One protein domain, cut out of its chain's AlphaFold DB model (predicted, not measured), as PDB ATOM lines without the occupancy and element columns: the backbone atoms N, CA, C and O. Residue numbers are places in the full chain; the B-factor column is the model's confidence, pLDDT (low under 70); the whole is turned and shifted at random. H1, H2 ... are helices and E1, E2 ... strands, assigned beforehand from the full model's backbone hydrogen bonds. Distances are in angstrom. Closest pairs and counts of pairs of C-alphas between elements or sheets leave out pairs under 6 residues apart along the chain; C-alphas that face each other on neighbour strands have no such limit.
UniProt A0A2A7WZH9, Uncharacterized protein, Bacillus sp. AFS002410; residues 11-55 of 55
ATOM      1  N   ALA A  11     154.880 203.537 263.813       89.44
ATOM      2  CA  ALA A  11     154.081 204.755 263.825       89.44
ATOM      3  C   ALA A  11     154.035 205.386 262.430       89.44
ATOM      4  O   ALA A  11     154.938 205.196 261.624       89.44
ATOM      5  N   TYR A  12     152.990 206.159 262.139       91.62
ATOM      6  CA  TYR A  12     152.909 206.918 260.889       91.62
ATOM      7  C   TYR A  12     153.680 208.237 260.996       91.62
ATOM      8  O   TYR A  12     153.423 209.039 261.898       91.62
ATOM      9  N   LYS A  13     154.566 208.503 260.033       91.88
ATOM     10  CA  LYS A  13     155.202 209.811 259.846       91.88
ATOM     11  C   LYS A  13     154.232 210.751 259.126       91.88
ATOM     12  O   LYS A  13     153.815 210.509 257.998       91.88
ATOM     13  N   LEU A  14     153.857 211.844 259.789       92.75
ATOM     14  CA  LEU A  14     152.856 212.783 259.278       92.75
ATOM     15  C   LEU A  14     153.493 213.907 258.458       92.75
ATOM     16  O   LEU A  14     154.335 214.653 258.959       92.75
ATOM     17  N   SER A  15     153.003 214.098 257.235       92.19
ATOM     18  CA  SER A  15     153.363 215.229 256.373       92.19
ATOM     19  C   SER A  15     152.163 216.155 256.193       92.19
ATOM     20  O   SER A  15     151.059 215.698 255.904       92.19
ATOM     21  N   PHE A  16     152.361 217.458 256.385       92.81
ATOM     22  CA  PHE A  16     151.283 218.442 256.293       92.81
ATOM     23  C   PHE A  16     150.609 218.424 254.911       92.81
ATOM     24  O   PHE A  16     151.295 218.346 253.896       92.81
ATOM     25  N   GLY A  17     149.273 218.470 254.868       92.50
ATOM     26  CA  GLY A  17     148.493 218.418 253.624       92.50
ATOM     27  C   GLY A  17     148.490 217.065 252.902       92.50
ATOM     28  O   GLY A  17     147.871 216.947 251.849       92.50
ATOM     29  N   LYS A  18     149.158 216.035 253.441       94.06
ATOM     30  CA  LYS A  18     149.226 214.695 252.844       94.06
ATOM     31  C   LYS A  18     148.617 213.655 253.781       94.06
ATOM     32  O   LYS A  18     148.963 213.585 254.964       94.06
ATOM     33  N   GLN A  19     147.717 212.831 253.249       93.50
ATOM     34  CA  GLN A  19     147.179 211.683 253.974       93.50
ATOM     35  C   GLN A  19     148.305 210.684 254.272       93.50
ATOM     36  O   GLN A  19     149.104 210.371 253.391       93.50
ATOM     37  N   ALA A  20     148.350 210.180 255.507       93.00
ATOM     38  CA  ALA A  20     149.284 209.129 255.893       93.00
ATOM     39  C   ALA A  20     148.844 207.789 255.289       93.00
ATOM     40  O   ALA A  20     147.684 207.389 255.428       93.00
ATOM     41  N   LEU A  21     149.768 207.111 254.617       93.44
ATOM     42  CA  LEU A  21     149.551 205.826 253.955       93.44
ATOM     43  C   LEU A  21     150.506 204.772 254.520       93.44
ATOM     44  O   LEU A  21     151.406 205.083 255.295       93.44
ATOM     45  N   SER A  22     150.321 203.507 254.145       90.88
ATOM     46  CA  SER A  22     151.125 202.390 254.668       90.88
ATOM     47  C   SER A  22     152.629 202.536 254.410       90.88
ATOM     48  O   SER A  22     153.419 202.036 255.202       90.88
ATOM     49  N   TRP A  23     153.037 203.249 253.354       90.94
ATOM     50  CA  TRP A  23     154.447 203.558 253.084       90.94
ATOM     51  C   TRP A  23     155.043 204.611 254.035       90.94
ATOM     52  O   TRP A  23     156.255 204.774 254.067       90.94
ATOM     53  N   ASP A  24     154.209 205.350 254.778       89.94
ATOM     54  CA  ASP A  24     154.647 206.371 255.739       89.94
ATOM     55  C   ASP A  24     154.843 205.759 257.147       89.94
ATOM     56  O   ASP A  24     155.074 206.488 258.114       89.94
ATOM     57  N   LEU A  25     154.721 204.431 257.292       90.69
ATOM     58  CA  LEU A  25     155.037 203.716 258.529       90.69
ATOM     59  C   LEU A  25     156.547 203.698 258.764       90.69
ATOM     60  O   LEU A  25     157.316 203.250 257.918       90.69
ATOM     61  N   VAL A  26     156.946 204.131 259.953       89.00
ATOM     62  CA  VAL A  26     158.329 204.137 260.425       89.00
ATOM     63  C   VAL A  26     158.434 203.390 261.750       89.00
ATOM     64  O   VAL A  26     157.474 203.325 262.524       89.00
ATOM     65  N   ASP A  27     159.603 202.817 262.010       88.44
ATOM     66  CA  ASP A  27     159.936 202.251 263.314       88.44
ATOM     67  C   ASP A  27     160.275 203.394 264.280       88.44
ATOM     68  O   ASP A  27     161.090 204.259 263.972       88.44
ATOM     69  N   ILE A  28     159.640 203.423 265.453       87.06
ATOM     70  CA  ILE A  28     159.820 204.510 266.433       87.06
ATOM     71  C   ILE A  28     161.221 204.546 267.059       87.06
ATOM     72  O   ILE A  28     161.554 205.515 267.739       87.06
ATOM     73  N   PHE A  29     162.012 203.487 266.878       85.19
ATOM     74  CA  PHE A  29     163.409 203.428 267.303       85.19
ATOM     75  C   PHE A  29     164.392 203.687 266.160       85.19
ATOM     76  O   PHE A  29     165.598 203.599 266.391       85.19
ATOM     77  N   ASP A  30     163.901 203.963 264.951       84.44
ATOM     78  CA  ASP A  30     164.764 204.324 263.835       84.44
ATOM     79  C   ASP A  30     165.307 205.745 264.008       84.44
ATOM     80  O   ASP A  30     164.620 206.646 264.504       84.44
ATOM     81  N   CYS A  31     166.562 205.939 263.617       76.06
ATOM     82  CA  CYS A  31     167.218 207.235 263.702       76.06
ATOM     83  C   CYS A  31     166.959 208.003 262.409       76.06
ATOM     84  O   CYS A  31     167.477 207.651 261.352       76.06
ATOM     85  N   ASP A  32     166.182 209.077 262.503       81.81
ATOM     86  CA  ASP A  32     165.921 209.982 261.391       81.81
ATOM     87  C   ASP A  32     166.366 211.397 261.773       81.81
ATOM     88  O   ASP A  32     165.684 212.106 262.517       81.81
ATOM     89  N   ASP A  33     167.510 211.813 261.229       82.38
ATOM     90  CA  ASP A  33     168.112 213.130 261.469       82.38
ATOM     91  C   ASP A  33     167.238 214.294 260.956       82.38
ATOM     92  O   ASP A  33     167.491 215.459 261.266       82.38
ATOM     93  N   THR A  34     166.185 214.005 260.178       84.75
ATOM     94  CA  THR A  34     165.212 215.010 259.721       84.75
ATOM     95  C   THR A  34     164.123 215.307 260.754       84.75
ATOM     96  O   THR A  34     163.384 216.289 260.602       84.75
ATOM     97  N   LEU A  35     164.002 214.494 261.811       83.81
ATOM     98  CA  LEU A  35     163.032 214.715 262.878       83.81
ATOM     99  C   LEU A  35     163.484 215.838 263.811       83.81
ATOM    100  O   LEU A  35     164.629 215.926 264.245       83.81
ATOM    101  N   LYS A  36     162.530 216.700 264.164       86.19
ATOM    102  CA  LYS A  36     162.730 217.751 265.161       86.19
ATOM    103  C   LYS A  36     162.101 217.324 266.475       86.19
ATOM    104  O   LYS A  36     160.909 217.021 266.523       86.19
ATOM    105  N   PHE A  37     162.890 217.353 267.544       88.88
ATOM    106  CA  PHE A  37     162.372 217.203 268.898       88.88
ATOM    107  C   PHE A  37     161.559 218.443 269.267       88.88
ATOM    108  O   PHE A  37     162.030 219.571 269.133       88.88
ATOM    109  N   VAL A  38     160.324 218.223 269.704       91.94
ATOM    110  CA  VAL A  38     159.366 219.274 270.059       91.94
ATOM    111  C   VAL A  38     158.650 218.905 271.353       91.94
ATOM    112  O   VAL A  38     158.697 217.761 271.809       91.94
ATOM    113  N   THR A  39     157.958 219.867 271.953       96.69
ATOM    114  CA  THR A  39     157.121 219.620 273.128       96.69
ATOM    115  C   THR A  39     155.872 218.809 272.773       96.69
ATOM    116  O   THR A  39     155.379 218.821 271.642       96.69
ATOM    117  N   ILE A  40     155.279 218.158 273.780       95.38
ATOM    118  CA  ILE A  40     154.001 217.436 273.636       95.38
ATOM    119  C   ILE A  40     152.900 218.367 273.097       95.38
ATOM    120  O   ILE A  40     152.050 217.955 272.304       95.38
ATOM    121  N   LEU A  41     152.911 219.637 273.516       97.25
ATOM    122  CA  LEU A  41     151.941 220.632 273.065       97.25
ATOM    123  C   LEU A  41     152.096 220.933 271.570       97.25
ATOM    124  O   LEU A  41     151.101 220.933 270.843       97.25
ATOM    125  N   GLU A  42     153.324 221.151 271.102       96.38
ATOM    126  CA  GLU A  42     153.621 221.390 269.685       96.38
ATOM    127  C   GLU A  42     153.257 220.184 268.821       96.38
ATOM    128  O   GLU A  42     152.572 220.347 267.811       96.38
ATOM    129  N   GLN A  43     153.606 218.969 269.256       94.56
ATOM    130  CA  GLN A  43     153.230 217.734 268.565       94.56
ATOM    131  C   GLN A  43     151.703 217.602 268.440       94.56
ATOM    132  O   GLN A  43     151.171 217.321 267.361       94.56
ATOM    133  N   ARG A  44     150.965 217.861 269.530       96.25
ATOM    134  CA  ARG A  44     149.496 217.815 269.537       96.25
ATOM    135  C   ARG A  44     148.883 218.883 268.633       96.25
ATOM    136  O   ARG A  44     147.874 218.620 267.975       96.25
ATOM    137  N   ASN A  45     149.461 220.080 268.607       97.06
ATOM    138  CA  ASN A  45     149.011 221.163 267.739       97.06
ATOM    139  C   ASN A  45     149.266 220.837 266.265       97.06
ATOM    140  O   ASN A  45     148.363 221.020 265.448       97.06
ATOM    141  N   TYR A  46     150.434 220.277 265.935       95.50
ATOM    142  CA  TYR A  46     150.748 219.812 264.586       95.50
ATOM    143  C   TYR A  46     149.731 218.772 264.107       95.50
ATOM    144  O   TYR A  46     149.159 218.938 263.035       95.50
ATOM    145  N   TYR A  47     149.415 217.765 264.928       95.12
ATOM    146  CA  TYR A  47     148.410 216.754 264.586       95.12
ATOM    147  C   TYR A  47     147.026 217.358 264.297       95.12
ATOM    148  O   TYR A  47     146.397 217.040 263.287       95.12
ATOM    149  N   LYS A  48     146.554 218.279 265.148       96.50
ATOM    150  CA  LYS A  48     145.277 218.980 264.927       96.50
ATOM    151  C   LYS A  48     145.280 219.788 263.631       96.50
ATOM    152  O   LYS A  48     144.268 219.822 262.937       96.50
ATOM    153  N   ASN A  49     146.389 220.456 263.320       96.44
ATOM    154  CA  ASN A  49     146.512 221.250 262.101       96.44
ATOM    155  C   ASN A  49     146.604 220.356 260.860       96.44
ATOM    156  O   ASN A  49     145.970 220.657 259.855       96.44
ATOM    157  N   TRP A  50     147.307 219.226 260.950       96.50
ATOM    158  CA  TRP A  50     147.349 218.212 259.902       96.50
ATOM    159  C   TRP A  50     145.946 217.676 259.585       96.50
ATOM    160  O   TRP A  50     145.545 217.712 258.428       96.50
ATOM    161  N   LEU A  51     145.139 217.314 260.592       95.31
ATOM    162  CA  LEU A  51     143.745 216.894 260.373       95.31
ATOM    163  C   LEU A  51     142.917 217.944 259.617       95.31
ATOM    164  O   LEU A  51     142.095 217.593 258.777       95.31
ATOM    165  N   LYS A  52     143.130 219.235 259.905       95.75
ATOM    166  CA  LYS A  52     142.464 220.331 259.184       95.75
ATOM    167  C   LYS A  52     142.971 220.488 257.752       95.75
ATOM    168  O   LYS A  52     142.196 220.903 256.909       95.75
ATOM    169  N   SER A  53     144.239 220.174 257.492       95.25
ATOM    170  CA  SER A  53     144.844 220.262 256.155       95.25
ATOM    171  C   SER A  53     144.393 219.162 255.191       95.25
ATOM    172  O   SER A  53     144.647 219.269 254.000       95.25
ATOM    173  N   LEU A  54     143.764 218.099 255.708       91.12
ATOM    174  CA  LEU A  54     143.229 216.985 254.918       91.12
ATOM    175  C   LEU A  54     141.755 217.160 254.527       91.12
ATOM    176  O   LEU A  54     141.200 216.287 253.863       91.12
ATOM    177  N   ARG A  55     141.117 218.233 255.003       76.31
ATOM    178  CA  ARG A  55     139.765 218.640 254.612       76.31
ATOM    179  C   ARG A  55     139.834 219.577 253.422       76.31
ATOM    180  O   ARG A  55     138.936 219.444 252.569       76.31
TER     181      ARG A  55
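This is residues 11 to 55 of the 55 residues of an uncharacterized protein of Bacillus sp. AFS002410 (UniProt A0A2A7WZH9). With little regular structure, the printed part is an open, flat frame: helix H1 makes one side, the loop of residues 28 to 39 swings out from the tiny strand E1 to reach it, and the loop of residues 11 to 24 makes the rest. It has 45 residues, with 17 in named elements, E1 then H1, mostly helix. It is only just compact, close to loose, with a radius of gyration of the C-alphas of 11.2 A, and only just flat, spanning 30 by 26 by 14 A.

Start at C-alpha 11, (154.081, 204.755, 263.825). After residues 11 to 24, find E1, residues 25 to 27, from C-alpha 25 at (155.037, 203.716, 258.529). H1, residues 40 to 53, runs 19.9 A from (154.001, 217.436, 273.636) to (144.844, 220.262, 256.155).

Residues 11 to 12 pair antiparallel with residues 25 to 26 of E1, which pairs with no named strand. E1 and H1 are apart. In H1 every O i to N i+4 pair is within hydrogen-bond range.

The C-alphas farthest apart, of Cys 31 and Arg 55, are 31.1 A apart. The link from E1 to H1, 12 residues, is long; residues 29 to 34 stand free. The printed part has no cut, and no printed residue is under 70 in pLDDT.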